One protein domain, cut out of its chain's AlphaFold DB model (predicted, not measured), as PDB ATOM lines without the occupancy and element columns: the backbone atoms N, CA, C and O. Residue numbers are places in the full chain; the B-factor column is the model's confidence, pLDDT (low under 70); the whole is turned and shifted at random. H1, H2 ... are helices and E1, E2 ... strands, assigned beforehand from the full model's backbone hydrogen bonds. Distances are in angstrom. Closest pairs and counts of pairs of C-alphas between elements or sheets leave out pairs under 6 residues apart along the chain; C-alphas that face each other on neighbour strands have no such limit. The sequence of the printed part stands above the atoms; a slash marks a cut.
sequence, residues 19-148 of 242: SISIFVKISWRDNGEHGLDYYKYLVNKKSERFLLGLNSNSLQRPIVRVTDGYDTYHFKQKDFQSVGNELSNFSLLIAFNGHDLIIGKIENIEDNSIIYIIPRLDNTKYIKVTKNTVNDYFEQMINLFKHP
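What this domain is: This is residues 19 to 148 of the 242 residues of the protein "Hypothetical protein" of Meloidogyne enterolobii (UniProt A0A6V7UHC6). Two four-stranded sheets lie face to face as a sandwich, their strands crossed at 30 degrees, and helix H3 covers the bare side of one sheet, away from the other. Small helices H1 and H2 lie at opposite ends of the long axis, and the loop before H1 reaches far out. The 130 printed residues run E1 H1 E2 E3 E4 H2 E5 E6 E7 E8 H3; one sheet, E4 E1 E7 E8, is mixed and the other, E3 E2 E5 E6, is all antiparallel. The class is mixed, helices and strands, and the whole is compact, with a radius of gyration of the C-alphas of 14.7 A and spans of 43 by 35 by 24 A.

How they stand to each other: E1, residues 21 to 26, is antiparallel to E4, residues 72 to 76, with N 24 and O 73 at 2.8 A, and parallel to E7, residues 113 to 118, with N 25 and O 115 at 2.8 A. E7 and E8, residues 125 to 130, form a hairpin, with N 116 and O 127 at 2.8 A. In the other sheet, E2, residues 50 to 55, forms a hairpin with E3, residues 63 to 66, with N 52 and O 65 at 2.8 A. E2 is also antiparallel to E5, residues 90 to 96, with N 53 and O 93 at 2.8 A. E5 and E6, residues 101 to 109, form a hairpin, with N 92 and O 106 at 2.8 A. The facing parts of the sandwich, two sheets face to face, are 10.1 A centre to centre, with planes 10 degrees apart. The closest C-alphas of E3 and E4, Val 66 and Tyr 73, are 7.1 A apart; those of E6 and E8, Ile 106 and Tyr 126, are 7.8 A apart. H3, residues 138 to 146, is on the sheet E4 E1 E7 E8 at a height of 9.3 A, over E1 and E7, slantwise to the strands at 51 degrees to E1 on the local plane; its closest C-alpha to E1 is Ile 142, 7.3 A from Phe 23. H1, residues 38 to 42, and H2, residues 77 to 80, are on neither sheet, H2 only just not on E3 E2 E5 E6, with 4 pairs of C-alphas within 10 A. Every O i to N i+4 pair is within hydrogen-bond range in H1 and H3; H2 is too short for one.

Where its parts are: E1 begins at C-alpha 21 (13.092, 32.085, 29.364). E5 is 19.7 A long and E6, the longest strand, 21.3 A. H3, 12.6 A long, ends at C-alpha 146 (3.316, 40.965, 29.915).

The domain as a whole: The C-alphas farthest apart, His 34 and Gly 84, are 45.4 A apart. The printed part has no cut; the link E1 to H1, 11 residues, is long. Mean pLDDT of the printed part is 76.1, with residues 19 to 20, 28 to 48, 81 to 88 and 97 to 100 under 70.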
ATOM      1  N   SER A  19      16.433  27.905  33.839       54.25
ATOM      2  CA  SER A  19      17.399  27.776  32.743       54.25
ATOM      3  C   SER A  19      16.803  28.089  31.379       54.25
ATOM      4  O   SER A  19      17.521  27.977  30.394       54.25
ATOM      5  N   ILE A  20      15.490  28.379  31.294       64.50
ATOM      6  CA  ILE A  20      14.831  28.737  30.031       64.50
ATOM      7  C   ILE A  20      13.767  29.824  30.198       64.50
ATOM      8  O   ILE A  20      12.736  29.616  30.848       64.50
ATOM      9  N   SER A  21      13.990  30.945  29.514       79.44
ATOM     10  CA  SER A  21      13.092  32.085  29.364       79.44
ATOM     11  C   SER A  21      13.168  32.625  27.930       79.44
ATOM     12  O   SER A  21      13.988  33.484  27.605       79.44
ATOM     13  N   ILE A  22      12.296  32.121  27.051       84.94
ATOM     14  CA  ILE A  22      12.158  32.628  25.676       84.94
ATOM     15  C   ILE A  22      10.813  33.334  25.570       84.94
ATOM     16  O   ILE A  22       9.747  32.712  25.640       84.94
ATOM     17  N   PHE A  23      10.853  34.651  25.417       88.31
ATOM     18  CA  PHE A  23       9.663  35.471  25.269       88.31
ATOM     19  C   PHE A  23       9.428  35.786  23.794       88.31
ATOM     20  O   PHE A  23      10.283  36.371  23.139       88.31
ATOM     21  N   VAL A  24       8.259  35.444  23.263       88.50
ATOM     22  CA  VAL A  24       7.898  35.711  21.869       88.50
ATOM     23  C   VAL A  24       6.783  36.747  21.827       88.50
ATOM     24  O   VAL A  24       5.751  36.586  22.481       88.50
ATOM     25  N   LYS A  25       6.976  37.800  21.032       88.06
ATOM     26  CA  LYS A  25       5.986  38.843  20.758       88.06
ATOM     27  C   LYS A  25       5.787  38.975  19.256       88.06
ATOM     28  O   LYS A  25       6.741  39.209  18.523       88.06
ATOM     29  N   ILE A  26       4.534  38.922  18.813       83.69
ATOM     30  CA  ILE A  26       4.177  39.175  17.417       83.69
ATOM     31  C   ILE A  26       3.515  40.552  17.312       83.69
ATOM     32  O   ILE A  26       2.549  40.854  18.012       83.69
ATOM     33  N   SER A  27       4.059  41.406  16.447       79.25
ATOM     34  CA  SER A  27       3.567  42.749  16.146       79.25
ATOM     35  C   SER A  27       3.211  42.865  14.674       79.25
ATOM     36  O   SER A  27       3.957  43.360  13.840       79.25
ATOM     37  N   TRP A  28       2.005  42.421  14.368       69.12
ATOM     38  CA  TRP A  28       1.356  42.589  13.070       69.12
ATOM     39  C   TRP A  28       0.648  43.949  12.951       69.12
ATOM     40  O   TRP A  28      -0.250  44.105  12.141       69.12
ATOM     41  N   ARG A  29       0.962  44.904  13.838       60.91
ATOM     42  CA  ARG A  29       0.337  46.241  13.911       60.91
ATOM     43  C   ARG A  29       1.354  47.379  13.818       60.91
ATOM     44  O   ARG A  29       0.986  48.548  13.927       60.91
ATOM     45  N   ASP A  30       2.635  47.052  13.673       60.78
ATOM     46  CA  ASP A  30       3.615  48.018  13.196       60.78
ATOM     47  C   ASP A  30       3.456  48.087  11.684       60.78
ATOM     48  O   ASP A  30       3.761  47.117  10.994       60.78
ATOM     49  N   ASN A  31       2.926  49.214  11.192       55.09
ATOM     50  CA  ASN A  31       2.746  49.469   9.767       55.09
ATOM     51  C   ASN A  31       4.026  49.063   9.029       55.09
ATOM     52  O   ASN A  31       5.074  49.694   9.197       55.09
ATOM     53  N   GLY A  32       3.947  47.993   8.236       49.62
ATOM     54  CA  GLY A  32       5.018  47.635   7.321       49.62
ATOM     55  C   GLY A  32       5.350  48.838   6.436       49.62
ATOM     56  O   GLY A  32       4.479  49.657   6.118       49.62
ATOM     57  N   GLU A  33       6.609  48.955   6.025       52.53
ATOM     58  CA  GLU A  33       6.954  49.882   4.947       52.53
ATOM     59  C   GLU A  33       6.072  49.533   3.732       52.53
ATOM     60  O   GLU A  33       5.835  48.358   3.452       52.53
ATOM     61  N   HIS A  34       5.536  50.541   3.043       55.97
ATOM     62  CA  HIS A  34       4.723  50.372   1.826       55.97
ATOM     63  C   HIS A  34       3.331  49.723   1.993       55.97
ATOM     64  O   HIS A  34       2.702  49.349   1.007       55.97
ATOM     65  N   GLY A  35       2.782  49.635   3.212       57.41
ATOM     66  CA  GLY A  35       1.374  49.253   3.421       57.41
ATOM     67  C   GLY A  35       1.052  47.765   3.209       57.41
ATOM     68  O   GLY A  35      -0.134  47.402   3.173       57.41
ATOM     69  N   LEU A  36       2.088  46.928   3.105       58.94
ATOM     70  CA  LEU A  36       2.023  45.467   3.136       58.94
ATOM     71  C   LEU A  36       1.961  45.011   4.597       58.94
ATOM     72  O   LEU A  36       2.980  44.822   5.257       58.94
ATOM     73  N   ASP A  37       0.742  44.899   5.117       65.69
ATOM     74  CA  ASP A  37       0.491  44.560   6.515       65.69
ATOM     75  C   ASP A  37      -0.389  43.312   6.616       65.69
ATOM     76  O   ASP A  37      -1.500  43.264   6.069       65.69
ATOM     77  N   TYR A  38       0.104  42.319   7.358       68.69
ATOM     78  CA  TYR A  38      -0.625  41.101   7.688       68.69
ATOM     79  C   TYR A  38      -1.952  41.405   8.407       68.69
ATOM     80  O   TYR A  38      -2.902  40.640   8.256       68.69
ATOM     81  N   TYR A  39      -2.085  42.551   9.095       66.25
ATOM     82  CA  TYR A  39      -3.346  43.025   9.683       66.25
ATOM     83  C   TYR A  39      -4.511  42.961   8.715       66.25
ATOM     84  O   TYR A  39      -5.572  42.448   9.066       66.25
ATOM     85  N   LYS A  40      -4.310  43.435   7.483       68.19
ATOM     86  CA  LYS A  40      -5.367  43.491   6.466       68.19
ATOM     87  C   LYS A  40      -5.893  42.100   6.120       68.19
ATOM     88  O   LYS A  40      -7.095  41.942   5.932       68.19
ATOM     89  N   TYR A  41      -5.013  41.100   6.099       67.19
ATOM     90  CA  TYR A  41      -5.382  39.704   5.877       67.19
ATOM     91  C   TYR A  41      -6.220  39.136   7.040       67.19
ATOM     92  O   TYR A  41      -7.124  38.327   6.823       67.19
ATOM     93  N   LEU A  42      -5.983  39.607   8.269       64.75
ATOM     94  CA  LEU A  42      -6.631  39.100   9.483       64.75
ATOM     95  C   LEU A  42      -7.988  39.730   9.816       64.75
ATOM     96  O   LEU A  42      -8.741  39.131  10.581       64.75
ATOM     97  N   VAL A  43      -8.332  40.894   9.249       61.09
ATOM     98  CA  VAL A  43      -9.545  41.674   9.604       61.09
ATOM     99  C   VAL A  43     -10.840  40.850   9.583       61.09
ATOM    100  O   VAL A  43     -11.736  41.113  10.383       61.09
ATOM    101  N   ASN A  44     -10.931  39.839   8.716       58.69
ATOM    102  CA  ASN A  44     -12.129  39.008   8.552       58.69
ATOM    103  C   ASN A  44     -11.960  37.563   9.061       58.69
ATOM    104  O   ASN A  44     -12.840  36.731   8.842       58.69
ATOM    105  N   LYS A  45     -10.839  37.235   9.715       59.25
ATOM    106  CA  LYS A  45     -10.579  35.894  10.262       59.25
ATOM    107  C   LYS A  45     -11.047  35.825  11.720       59.25
ATOM    108  O   LYS A  45     -10.800  36.738  12.511       59.25
ATOM    109  N   LYS A  46     -11.755  34.753  12.098       53.72
ATOM    110  CA  LYS A  46     -12.250  34.547  13.471       53.72
ATOM    111  C   LYS A  46     -11.085  34.149  14.384       53.72
ATOM    112  O   LYS A  46     -10.800  32.974  14.528       53.72
ATOM    113  N   SER A  47     -10.425  35.145  14.978       58.31
ATOM    114  CA  SER A  47      -9.431  35.017  16.062       58.31
ATOM    115  C   SER A  47      -8.511  33.792  15.966       58.31
ATOM    116  O   SER A  47      -8.558  32.897  16.808       58.31
ATOM    117  N   GLU A  48      -7.652  33.759  14.960       58.19
ATOM    118  CA  GLU A  48      -6.635  32.716  14.843       58.19
ATOM    119  C   GLU A  48      -5.362  33.264  15.497       58.19
ATOM    120  O   GLU A  48      -4.723  34.189  15.003       58.19
ATOM    121  N   ARG A  49      -5.068  32.784  16.708       75.94
ATOM    122  CA  ARG A  49      -3.819  33.096  17.412       75.94
ATOM    123  C   ARG A  49      -2.661  32.384  16.723       75.94
ATOM    124  O   ARG A  49      -2.856  31.378  16.042       75.94
ATOM    125  N   PHE A  50      -1.453  32.891  16.924       82.06
ATOM    126  CA  PHE A  50      -0.273  32.295  16.322       82.06
ATOM    127  C   PHE A  50       0.109  31.020  17.062       82.06
ATOM    128  O   PHE A  50       0.184  30.996  18.295       82.06
ATOM    129  N   LEU A  51       0.368  29.975  16.287       88.44
ATOM    130  CA  LEU A  51       0.976  28.748  16.755       88.44
ATOM    131  C   LEU A  51       2.495  28.936  16.752       88.44
ATOM    132  O   LEU A  51       3.082  29.346  15.751       88.44
ATOM    133  N   LEU A  52       3.123  28.629  17.877       90.25
ATOM    134  CA  LEU A  52       4.560  28.693  18.084       90.25
ATOM    135  C   LEU A  52       5.075  27.275  18.305       90.25
ATOM    136  O   LEU A  52       4.663  26.617  19.259       90.25
ATOM    137  N   GLY A  53       5.956  26.806  17.426       89.81
ATOM    138  CA  GLY A  53       6.640  25.523  17.551       89.81
ATOM    139  C   GLY A  53       8.101  25.745  17.907       89.81
ATOM    140  O   GLY A  53       8.867  26.195  17.065       89.81
ATOM    141  N   LEU A  54       8.497  25.435  19.135       88.88
ATOM    142  CA  LEU A  54       9.885  25.523  19.571       88.88
ATOM    143  C   LEU A  54      10.534  24.138  19.488       88.88
ATOM    144  O   LEU A  54      10.064  23.193  20.119       88.88
ATOM    145  N   ASN A  55      11.598  24.010  18.703       87.50
ATOM    146  CA  ASN A  55      12.307  22.755  18.482       87.50
ATOM    147  C   ASN A  55      13.804  22.904  18.771       87.50
ATOM    148  O   ASN A  55      14.355  23.988  18.618       87.50
ATOM    149  N   SER A  56      14.479  21.823  19.134       81.88
ATOM    150  CA  SER A  56      15.936  21.747  19.267       81.88
ATOM    151  C   SER A  56      16.372  20.328  18.931       81.88
ATOM    152  O   SER A  56      15.555  19.409  18.941       81.88
ATOM    153  N   ASN A  57      17.657  20.126  18.655       73.62
ATOM    154  CA  ASN A  57      18.165  18.783  18.363       73.62
ATOM    155  C   ASN A  57      17.999  17.824  19.556       73.62
ATOM    156  O   ASN A  57      17.901  16.616  19.366       73.62
ATOM    157  N   SER A  58      17.918  18.366  20.773       70.44
ATOM    158  CA  SER A  58      17.703  17.612  22.010       70.44
ATOM    159  C   SER A  58      16.225  17.292  22.285       70.44
ATOM    160  O   SER A  58      15.918  16.542  23.212       70.44
ATOM    161  N   LEU A  59      15.289  17.868  21.521       73.44
ATOM    162  CA  LEU A  59      13.852  17.663  21.686       73.44
ATOM    163  C   LEU A  59      13.370  16.493  20.820       73.44
ATOM    164  O   LEU A  59      13.448  16.536  19.597       73.44
ATOM    165  N   GLN A  60      12.774  15.470  21.443       73.25
ATOM    166  CA  GLN A  60      12.119  14.377  20.701       73.25
ATOM    167  C   GLN A  60      10.921  14.867  19.876       73.25
ATOM    168  O   GLN A  60      10.577  14.279  18.851       73.25
ATOM    169  N   ARG A  61      10.240  15.915  20.354       80.50
ATOM    170  CA  ARG A  61       9.101  16.552  19.688       80.50
ATOM    171  C   ARG A  61       9.136  18.061  19.932       80.50
ATOM    172  O   ARG A  61       9.507  18.472  21.033       80.50
ATOM    173  N   PRO A  62       8.700  18.879  18.959       85.06
ATOM    174  CA  PRO A  62       8.612  20.318  19.143       85.06
ATOM    175  C   PRO A  62       7.593  20.671  20.233       85.06
ATOM    176  O   PRO A  62       6.509  20.089  20.315       85.06
ATOM    177  N   ILE A  63       7.925  21.668  21.048       87.94
ATOM    178  CA  ILE A  63       7.017  22.253  22.030       87.94
ATOM    179  C   ILE A  63       6.093  23.209  21.287       87.94
ATOM    180  O   ILE A  63       6.524  24.240  20.774       87.94
ATOM    181  N   VAL A  64       4.808  22.870  21.248       89.25
ATOM    182  CA  VAL A  64       3.799  23.660  20.544       89.25
ATOM    183  C   VAL A  64       2.963  24.455  21.539       89.25
ATOM    184  O   VAL A  64       2.442  23.904  22.517       89.25
ATOM    185  N   ARG A  65       2.853  25.765  21.312       90.06
ATOM    186  CA  ARG A  65       2.100  26.715  22.142       90.06
ATOM    187  C   ARG A  65       1.360  27.724  21.280       90.06
ATOM    188  O   ARG A  65       1.655  27.880  20.102       90.06
ATOM    189  N   VAL A  66       0.384  28.399  21.874       87.69
ATOM    190  CA  VAL A  66      -0.447  29.396  21.194       87.69
ATOM    191  C   VAL A  66      -0.282  30.734  21.895       87.69
ATOM    192  O   VAL A  66      -0.249  30.786  23.127       87.69
ATOM    193  N   THR A  67      -0.171  31.813  21.124       85.44
ATOM    194  CA  THR A  67      -0.081  33.159  21.691       85.44
ATOM    195  C   THR A  67      -1.364  33.571  22.410       85.44
ATOM    196  O   THR A  67      -2.469  33.199  22.017       85.44
ATOM    197  N   ASP A  68      -1.221  34.400  23.435       81.31
ATOM    198  CA  ASP A  68      -2.317  34.910  24.247       81.31
ATOM    199  C   ASP A  68      -3.104  36.061  23.587       81.31
ATOM    200  O   ASP A  68      -2.933  36.388  22.412       81.31
ATOM    201  N   GLY A  69      -3.969  36.704  24.383       73.31
ATOM    202  CA  GLY A  69      -4.776  37.876  24.026       73.31
ATOM    203  C   GLY A  69      -4.011  39.044  23.390       73.31
ATOM    204  O   GLY A  69      -4.601  39.842  22.651       73.31
ATOM    205  N   TYR A  70      -2.710  39.115  23.671       74.88
ATOM    206  CA  TYR A  70      -1.790  40.169  23.275       74.88
ATOM    207  C   TYR A  70      -0.788  39.701  22.222       74.88
ATOM    208  O   TYR A  70       0.165  40.426  21.943       74.88
ATOM    209  N   ASP A  71      -0.989  38.524  21.630       80.62
ATOM    210  CA  ASP A  71      -0.093  37.935  20.633       80.62
ATOM    211  C   ASP A  71       1.320  37.704  21.201       80.62
ATOM    212  O   ASP A  71       2.339  37.937  20.544       80.62
ATOM    213  N   THR A  72       1.366  37.284  22.471       85.00
ATOM    214  CA  THR A  72       2.591  36.926  23.186       85.00
ATOM    215  C   THR A  72       2.563  35.498  23.694       85.00
ATOM    216  O   THR A  72       1.503  34.927  23.949       85.00
ATOM    217  N   TYR A  73       3.742  34.917  23.879       89.44
ATOM    218  CA  TYR A  73       3.905  33.713  24.678       89.44
ATOM    219  C   TYR A  73       5.262  33.731  25.378       89.44
ATOM    220  O   TYR A  73       6.254  34.186  24.812       89.44
ATOM    221  N   HIS A  74       5.314  33.218  26.605       89.56
ATOM    222  CA  HIS A  74       6.551  33.089  27.374       89.56
ATOM    223  C   HIS A  74       6.828  31.609  27.619       89.56
ATOM    224  O   HIS A  74       6.201  31.016  28.497       89.56
ATOM    225  N   PHE A  75       7.758  31.035  26.853       88.19
ATOM    226  CA  PHE A  75       8.281  29.696  27.114       88.19
ATOM    227  C   PHE A  75       9.129  29.741  28.380       88.19
ATOM    228  O   PHE A  75      10.081  30.521  28.472       88.19
ATOM    229  N   LYS A  76       8.763  28.911  29.352       85.94
ATOM    230  CA  LYS A  76       9.440  28.792  30.646       85.94
ATOM    231  C   LYS A  76       9.851  27.354  30.884       85.94
ATOM    232  O   LYS A  76       9.268  26.462  30.286       85.94
ATOM    233  N   GLN A  77      10.728  27.105  31.854       78.25
ATOM    234  CA  GLN A  77      11.178  25.755  32.234       78.25
ATOM    235  C   GLN A  77      10.055  24.706  32.340       78.25
ATOM    236  O   GLN A  77      10.226  23.562  31.927       78.25
ATOM    237  N   LYS A  78       8.872  25.090  32.840       80.06
ATOM    238  CA  LYS A  78       7.707  24.192  32.924       80.06
ATOM    239  C   LYS A  78       7.271  23.602  31.574       80.06
ATOM    240  O   LYS A  78       6.723  22.509  31.532       80.06
ATOM    241  N   ASP A  79       7.517  24.315  30.479       80.62
ATOM    242  CA  ASP A  79       7.207  23.873  29.122       80.62
ATOM    243  C   ASP A  79       8.185  22.798  28.620       80.62
ATOM    244  O   ASP A  79       7.871  22.108  27.655       80.62
ATOM    245  N   PHE A  80       9.316  22.626  29.314       75.88
ATOM    246  CA  PHE A  80      10.411  21.704  29.001       75.88
ATOM    247  C   PHE A  80      10.510  20.538  29.996       75.88
ATOM    248  O   PHE A  80      11.472  19.785  29.942       75.88
ATOM    249  N   GLN A  81       9.535  20.350  30.897       66.81
ATOM    250  CA  GLN A  81       9.585  19.324  31.961       66.81
ATOM    251  C   GLN A  81       9.802  17.885  31.461       66.81
ATOM    252  O   GLN A  81      10.219  17.030  32.234       66.81
ATOM    253  N   SER A  82       9.535  17.608  30.183       60.25
ATOM    254  CA  SER A  82       9.752  16.305  29.546       60.25
ATOM    255  C   SER A  82      11.118  16.163  28.856       60.25
ATOM    256  O   SER A  82      11.319  15.219  28.096       60.25
ATOM    257  N   VAL A  83      12.027  17.121  29.040       56.88
ATOM    258  CA  VAL A  83      13.232  17.293  28.223       56.88
ATOM    259  C   VAL A  83      14.415  17.481  29.165       56.88
ATOM    260  O   VAL A  83      14.369  18.326  30.054       56.88
ATOM    261  N   GLY A  84      15.444  16.645  29.024       53.00
ATOM    262  CA  GLY A  84      16.631  16.684  29.882       53.00
ATOM    263  C   GLY A  84      17.381  18.023  29.837       53.00
ATOM    264  O   GLY A  84      17.088  18.900  29.030       53.00
ATOM    265  N   ASN A  85      18.389  18.161  30.702       54.47
ATOM    266  CA  ASN A  85      19.081  19.426  30.993       54.47
ATOM    267  C   ASN A  85      19.952  20.002  29.850       54.47
ATOM    268  O   ASN A  85      20.555  21.057  30.030       54.47
ATOM    269  N   GLU A  86      20.037  19.358  28.686       56.69
ATOM    270  CA  GLU A  86      20.866  19.818  27.562       56.69
ATOM    271  C   GLU A  86      20.041  20.600  26.543       56.69
ATOM    272  O   GLU A  86      19.657  20.109  25.477       56.69
ATOM    273  N   LEU A  87      19.754  21.848  26.891       65.00
ATOM    274  CA  LEU A  87      18.955  22.753  26.079       65.00
ATOM    275  C   LEU A  87      19.856  23.867  25.549       65.00
ATOM    276  O   LEU A  87      20.084  24.876  26.207       65.00
ATOM    277  N   SER A  88      20.396  23.661  24.350       65.44
ATOM    278  CA  SER A  88      21.117  24.698  23.613       65.44
ATOM    279  C   SER A  88      20.610  24.761  22.176       65.44
ATOM    280  O   SER A  88      20.305  23.736  21.571       65.44
ATOM    281  N   ASN A  89      20.492  25.983  21.652       73.44
ATOM    282  CA  ASN A  89      20.062  26.311  20.291       73.44
ATOM    283  C   ASN A  89      18.662  25.811  19.908       73.44
ATOM    284  O   ASN A  89      18.463  24.705  19.402       73.44
ATOM    285  N   PHE A  90      17.679  26.693  20.072       86.62
ATOM    286  CA  PHE A  90      16.320  26.448  19.618       86.62
ATOM    287  C   PHE A  90      16.074  27.002  18.216       86.62
ATOM    288  O   PHE A  90      16.644  28.009  17.796       86.62
ATOM    289  N   SER A  91      15.144  26.368  17.516       89.75
ATOM    290  CA  SER A  91      14.470  26.928  16.358       89.75
ATOM    291  C   SER A  91      13.007  27.186  16.699       89.75
ATOM    292  O   SER A  91      12.331  26.327  17.260       89.75
ATOM    293  N   LEU A  92      12.522  28.381  16.384       90.94
ATOM    294  CA  LEU A  92      11.129  28.770  16.549       90.94
ATOM    295  C   LEU A  92      10.461  28.793  15.182       90.94
ATOM    296  O   LEU A  92      10.821  29.595  14.325       90.94
ATOM    297  N   LEU A  93       9.467  27.937  15.009       90.25
ATOM    298  CA  LEU A  93       8.507  27.969  13.923       90.25
ATOM    299  C   LEU A  93       7.308  28.821  14.338       90.25
ATOM    300  O   LEU A  93       6.776  28.658  15.437       90.25
ATOM    301  N   ILE A  94       6.855  29.695  13.447       88.12
ATOM    302  CA  ILE A  94       5.662  30.512  13.651       88.12
ATOM    303  C   ILE A  94       4.672  30.201  12.545       88.12
ATOM    304  O   ILE A  94       5.003  30.316  11.364       88.12
ATOM    305  N   ALA A  95       3.456  29.836  12.931       84.88
ATOM    306  CA  ALA A  95       2.390  29.521  12.001       84.88
ATOM    307  C   ALA A  95       1.088  30.235  12.364       84.88
ATOM    308  O   ALA A  95       0.808  30.541  13.527       84.88
ATOM    309  N   PHE A  96       0.295  30.507  11.338       77.38
ATOM    310  CA  PHE A  96      -1.059  31.016  11.457       77.38
ATOM    311  C   PHE A  96      -2.043  29.868  11.270       77.38
ATOM    312  O   PHE A  96      -1.844  29.047  10.381       77.38
ATOM    313  N   ASN A  97      -3.115  29.868  12.060       63.47
ATOM    314  CA  ASN A  97      -4.291  29.027  11.861       63.47
ATOM    315  C   ASN A  97      -4.042  27.508  11.809       63.47
ATOM    316  O   ASN A  97      -3.769  26.954  10.752       63.47
ATOM    317  N   GLY A  98      -4.189  26.817  12.942       57.47
ATOM    318  CA  GLY A  98      -4.525  25.386  12.931       57.47
ATOM    319  C   GLY A  98      -3.612  24.427  12.150       57.47
ATOM    320  O   GLY A  98      -4.077  23.330  11.891       57.47
ATOM    321  N   HIS A  99      -2.358  24.812  11.850       56.22
ATOM    322  CA  HIS A  99      -1.247  24.053  11.232       56.22
ATOM    323  C   HIS A  99      -0.836  24.403   9.782       56.22
ATOM    324  O   HIS A  99       0.291  24.065   9.421       56.22
ATOM    325  N   ASP A 100      -1.617  25.141   8.985       57.94
ATOM    326  CA  ASP A 100      -1.413  25.111   7.517       57.94
ATOM    327  C   ASP A 100      -0.568  26.246   6.906       57.94
ATOM    328  O   ASP A 100      -0.145  26.140   5.755       57.94
ATOM    329  N   LEU A 101      -0.282  27.331   7.639       70.94
ATOM    330  CA  LEU A 101       0.480  28.462   7.091       70.94
ATOM    331  C   LEU A 101       1.679  28.839   7.961       70.94
ATOM    332  O   LEU A 101       1.522  29.473   9.004       70.94
ATOM    333  N   ILE A 102       2.888  28.509   7.501       79.31
ATOM    334  CA  ILE A 102       4.140  28.925   8.144       79.31
ATOM    335  C   ILE A 102       4.438  30.383   7.772       79.31
ATOM    336  O   ILE A 102       4.642  30.711   6.607       79.31
ATOM    337  N   ILE A 103       4.489  31.250   8.779       79.44
ATOM    338  CA  ILE A 103       4.846  32.676   8.658       79.44
ATOM    339  C   ILE A 103       6.366  32.863   8.701       79.44
ATOM    340  O   ILE A 103       6.907  33.829   8.164       79.44
ATOM    341  N   GLY A 104       7.056  31.931   9.355       82.44
ATOM    342  CA  GLY A 104       8.478  31.717   9.158       82.44
ATOM    343  C   GLY A 104       9.150  31.014  10.324       82.44
ATOM    344  O   GLY A 104       8.494  30.439  11.197       82.44
ATOM    345  N   LYS A 105      10.479  31.030  10.289       87.75
ATOM    346  CA  LYS A 105      11.339  30.270  11.190       87.75
ATOM    347  C   LYS A 105      12.513  31.134  11.631       87.75
ATOM    348  O   LYS A 105      13.073  31.875  10.831       87.75
ATOM    349  N   ILE A 106      12.891  31.001  12.893       89.06
ATOM    350  CA  ILE A 106      14.073  31.639  13.470       89.06
ATOM    351  C   ILE A 106      14.928  30.536  14.071       89.06
ATOM    352  O   ILE A 106      14.409  29.674  14.775       89.06
ATOM    353  N   GLU A 107      16.222  30.552  13.792       88.62
ATOM    354  CA  GLU A 107      17.181  29.569  14.298       88.62
ATOM    355  C   GLU A 107      18.091  30.191  15.357       88.62
ATOM    356  O   GLU A 107      18.141  31.415  15.508       88.62
ATOM    357  N   ASN A 108      18.822  29.342  16.083       85.38
ATOM    358  CA  ASN A 108      19.808  29.751  17.087       85.38
ATOM    359  C   ASN A 108      19.219  30.710  18.133       85.38
ATOM    360  O   ASN A 108      19.788  31.759  18.453       85.38
ATOM    361  N   ILE A 109      18.027  30.375  18.625       86.94
ATOM    362  CA  ILE A 109      17.416  31.050  19.762       86.94
ATOM    363  C   ILE A 109      18.068  30.504  21.027       86.94
ATOM    364  O   ILE A 109      18.105  29.296  21.257       86.94
ATOM    365  N   GLU A 110      18.593  31.420  21.825       84.81
ATOM    366  CA  GLU A 110      19.259  31.141  23.093       84.81
ATOM    367  C   GLU A 110      18.268  31.284  24.254       84.81
ATOM    368  O   GLU A 110      17.207  31.907  24.114       84.81
ATOM    369  N   ASP A 111      18.629  30.739  25.414       84.19
ATOM    370  CA  ASP A 111      17.962  31.085  26.667       84.19
ATOM    371  C   ASP A 111      18.063  32.602  26.941       84.19
ATOM    372  O   ASP A 111      18.981  33.284  26.483       84.19
ATOM    373  N   ASN A 112      17.099  33.135  27.689       85.69
ATOM    374  CA  ASN A 112      16.969  34.533  28.058       85.69
ATOM    375  C   ASN A 112      16.970  35.417  26.816       85.69
ATOM    376  O   ASN A 112      17.734  36.381  26.697       85.69
ATOM    377  N   SER A 113      16.079  35.074  25.889       88.12
ATOM    378  CA  SER A 113      15.869  35.820  24.661       88.12
ATOM    379  C   SER A 113      14.441  36.341  24.544       88.12
ATOM    380  O   SER A 113      13.463  35.718  24.960       88.12
ATOM    381  N   ILE A 114      14.329  37.527  23.959       88.38
ATOM    382  CA  ILE A 114      13.087  38.119  23.492       88.38
ATOM    383  C   ILE A 114      13.133  38.085  21.971       88.38
ATOM    384  O   ILE A 114      14.062  38.597  21.343       88.38
ATOM    385  N   ILE A 115      12.103  37.500  21.385       89.81
ATOM    386  CA  ILE A 115      11.919  37.370  19.953       89.81
ATOM    387  C   ILE A 115      10.728  38.230  19.555       89.81
ATOM    388  O   ILE A 115       9.582  37.925  19.892       89.81
ATOM    389  N   TYR A 116      10.999  39.311  18.835       87.19
ATOM    390  CA  TYR A 116       9.979  40.178  18.265       87.19
ATOM    391  C   TYR A 116       9.796  39.865  16.785       87.19
ATOM    392  O   TYR A 116      10.764  39.806  16.027       87.19
ATOM    393  N   ILE A 117       8.551  39.668  16.371       86.44
ATOM    394  CA  ILE A 117       8.202  39.209  15.028       86.44
ATOM    395  C   ILE A 117       7.254  40.224  14.410       86.44
ATOM    396  O   ILE A 117       6.190  40.487  14.961       86.44
ATOM    397  N   ILE A 118       7.614  40.759  13.250       83.88
ATOM    398  CA  ILE A 118       6.780  41.678  12.476       83.88
ATOM    399  C   ILE A 118       6.412  40.955  11.176       83.88
ATOM    400  O   ILE A 118       7.193  40.994  10.220       83.88
ATOM    401  N   PRO A 119       5.274  40.237  11.138       77.88
ATOM    402  CA  PRO A 119       4.857  39.512   9.948       77.88
ATOM    403  C   PRO A 119       4.576  40.483   8.803       77.88
ATOM    404  O   PRO A 119       3.893  41.492   8.982       77.88
ATOM    405  N   ARG A 120       5.089  40.155   7.618       76.75
ATOM    406  CA  ARG A 120       4.775  40.847   6.362       76.75
ATOM    407  C   ARG A 120       4.391  39.809   5.317       76.75
ATOM    408  O   ARG A 120       4.764  38.648   5.441       76.75
ATOM    409  N   LEU A 121       3.616  40.226   4.320       71.94
ATOM    410  CA  LEU A 121       3.149  39.324   3.261       71.94
ATOM    411  C   LEU A 121       4.304  38.784   2.406       71.94
ATOM    412  O   LEU A 121       4.214  37.681   1.882       71.94
ATOM    413  N   ASP A 122       5.368  39.569   2.272       71.56
ATOM    414  CA  ASP A 122       6.529  39.321   1.423       71.56
ATOM    415  C   ASP A 122       7.799  38.992   2.223       71.56
ATOM    416  O   ASP A 122       8.622  38.199   1.771       71.56
ATOM    417  N   ASN A 123       7.973  39.591   3.406       76.56
ATOM    418  CA  ASN A 123       9.176  39.397   4.215       76.56
ATOM    419  C   ASN A 123       8.954  39.656   5.715       76.56
ATOM    420  O   ASN A 123       9.056  40.791   6.190       76.56
ATOM    421  N   THR A 124       8.672  38.607   6.489       81.81
ATOM    422  CA  THR A 124       8.572  38.717   7.952       81.81
ATOM    423  C   THR A 124       9.898  39.192   8.550       81.81
ATOM    424  O   THR A 124      10.936  38.559   8.373       81.81
ATOM    425  N   LYS A 125       9.867  40.294   9.309       84.25
ATOM    426  CA  LYS A 125      11.040  40.790  10.045       84.25
ATOM    427  C   LYS A 125      11.109  40.162  11.433       84.25
ATOM    428  O   LYS A 125      10.089  39.996  12.106       84.25
ATOM    429  N   TYR A 126      12.329  39.901  11.887       85.94
ATOM    430  CA  TYR A 126      12.616  39.331  13.199       85.94
ATOM    431  C   TYR A 126      13.636  40.193  13.934       85.94
ATOM    432  O   TYR A 126      14.627  40.622  13.345       85.94
ATOM    433  N   ILE A 127      13.412  40.423  15.223       84.81
ATOM    434  CA  ILE A 127      14.373  41.075  16.114       84.81
ATOM    435  C   ILE A 127      14.603  40.124  17.287       84.81
ATOM    436  O   ILE A 127      13.671  39.812  18.028       84.81
ATOM    437  N   LYS A 128      15.843  39.651  17.434       87.75
ATOM    438  CA  LYS A 128      16.288  38.835  18.567       87.75
ATOM    439  C   LYS A 128      17.051  39.731  19.533       87.75
ATOM    440  O   LYS A 128      18.023  40.370  19.143       87.75
ATOM    441  N   VAL A 129      16.623  39.746  20.786       84.56
ATOM    442  CA  VAL A 129      17.304  40.428  21.888       84.56
ATOM    443  C   VAL A 129      17.663  39.379  22.923       84.56
ATOM    444  O   VAL A 129      16.786  38.634  23.346       84.56
ATOM    445  N   THR A 130      18.920  39.304  23.343       85.69
ATOM    446  CA  THR A 130      19.334  38.426  24.446       85.69
ATOM    447  C   THR A 130      19.642  39.262  25.681       85.69
ATOM    448  O   THR A 130      19.987  40.445  25.581       85.69
ATOM    449  N   LYS A 131      19.525  38.655  26.862       82.75
ATOM    450  CA  LYS A 131      19.838  39.317  28.134       82.75
ATOM    451  C   LYS A 131      21.257  39.884  28.166       82.75
ATOM    452  O   LYS A 131      21.455  40.990  28.651       82.75
ATOM    453  N   ASN A 132      22.215  39.184  27.560       81.00
ATOM    454  CA  ASN A 132      23.604  39.639  27.472       81.00
ATOM    455  C   ASN A 132      23.757  40.923  26.642       81.00
ATOM    456  O   ASN A 132      24.644  41.723  26.918       81.00
ATOM    457  N   THR A 133      22.900  41.141  25.641       77.75
ATOM    458  CA  THR A 133      22.957  42.336  24.789       77.75
ATOM    459  C   THR A 133      22.321  43.562  25.449       77.75
ATOM    460  O   THR A 133      22.747  44.679  25.175       77.75
ATOM    461  N   VAL A 134      21.297  43.390  26.297       73.56
ATOM    462  CA  VAL A 134      20.484  44.510  26.827       73.56
ATOM    463  C   VAL A 134      20.160  44.317  28.314       73.56
ATOM    464  O   VAL A 134      19.004  44.391  28.734       73.56
ATOM    465  N   ASN A 135      21.191  44.037  29.111       74.19
ATOM    466  CA  ASN A 135      21.064  43.582  30.499       74.19
ATOM    467  C   ASN A 135      20.203  44.512  31.378       74.19
ATOM    468  O   ASN A 135      19.329  44.044  32.104       74.19
ATOM    469  N   ASP A 136      20.371  45.829  31.238       78.19
ATOM    470  CA  ASP A 136      19.743  46.827  32.121       78.19
ATOM    471  C   ASP A 136      18.220  46.956  31.933       78.19
ATOM    472  O   ASP A 136      17.493  47.367  32.843       78.19
ATOM    473  N   TYR A 137      17.711  46.583  30.753       76.06
ATOM    474  CA  TYR A 137      16.301  46.751  30.389       76.06
ATOM    475  C   TYR A 137      15.590  45.442  30.057       76.06
ATOM    476  O   TYR A 137      14.377  45.461  29.863       76.06
ATOM    477  N   PHE A 138      16.292  44.305  30.023       79.06
ATOM    478  CA  PHE A 138      15.727  43.024  29.595       79.06
ATOM    479  C   PHE A 138      14.452  42.646  30.370       79.06
ATOM    480  O   PHE A 138      13.399  42.397  29.777       79.06
ATOM    481  N   GLU A 139      14.498  42.717  31.703       80.19
ATOM    482  CA  GLU A 139      13.333  42.432  32.553       80.19
ATOM    483  C   GLU A 139      12.216  43.472  32.392       80.19
ATOM    484  O   GLU A 139      11.028  43.139  32.422       80.19
ATOM    485  N   GLN A 140      12.576  44.740  32.162       77.50
ATOM    486  CA  GLN A 140      11.604  45.808  31.916       77.50
ATOM    487  C   GLN A 140      10.874  45.588  30.588       77.50
ATOM    488  O   GLN A 140       9.658  45.764  30.521       77.50
ATOM    489  N   MET A 141      11.587  45.140  29.552       76.62
ATOM    490  CA  MET A 141      11.009  44.771  28.261       76.62
ATOM    491  C   MET A 141      10.034  43.600  28.413       76.62
ATOM    492  O   MET A 141       8.898  43.695  27.953       76.62
ATOM    493  N   ILE A 142      10.422  42.535  29.126       78.06
ATOM    494  CA  ILE A 142       9.521  41.413  29.434       78.06
ATOM    495  C   ILE A 142       8.273  41.909  30.173       78.06
ATOM    496  O   ILE A 142       7.153  41.517  29.835       78.06
ATOM    497  N   ASN A 143       8.439  42.776  31.173       77.38
ATOM    498  CA  ASN A 143       7.318  43.303  31.944       77.38
ATOM    499  C   ASN A 143       6.364  44.142  31.078       77.38
ATOM    500  O   ASN A 143       5.146  43.982  31.173       77.38
ATOM    501  N   LEU A 144       6.900  44.974  30.179       73.00
ATOM    502  CA  LEU A 144       6.106  45.736  29.212       73.00
ATOM    503  C   LEU A 144       5.315  44.827  28.268       73.00
ATOM    504  O   LEU A 144       4.176  45.146  27.940       73.00
ATOM    505  N   PHE A 145       5.872  43.689  27.852       73.38
ATOM    506  CA  PHE A 145       5.137  42.752  27.003       73.38
ATOM    507  C   PHE A 145       4.084  41.935  27.758       73.38
ATOM    508  O   PHE A 145       3.042  41.641  27.178       73.38
ATOM    509  N   LYS A 146       4.316  41.605  29.036       72.88
ATOM    510  CA  LYS A 146       3.316  40.965  29.915       72.88
ATOM    511  C   LYS A 146       2.163  41.911  30.264       72.88
ATOM    512  O   LYS A 146       1.027  41.472  30.431       72.88
ATOM    513  N   HIS A 147       2.452  43.207  30.356       73.19
ATOM    514  CA  HIS A 147       1.494  44.249  30.715       73.19
ATOM    515  C   HIS A 147       1.492  45.368  29.665       73.19
ATOM    516  O   HIS A 147       1.890  46.501  29.962       73.19
ATOM    517  N   PRO A 148       1.053  45.076  28.427       70.31
ATOM    518  CA  PRO A 148       1.147  46.025  27.332       70.31
ATOM    519  C   PRO A 148       0.311  47.270  27.619       70.31
ATOM    520  O   PRO A 148      -0.864  47.199  27.993       70.31
TER     521      PRO A 148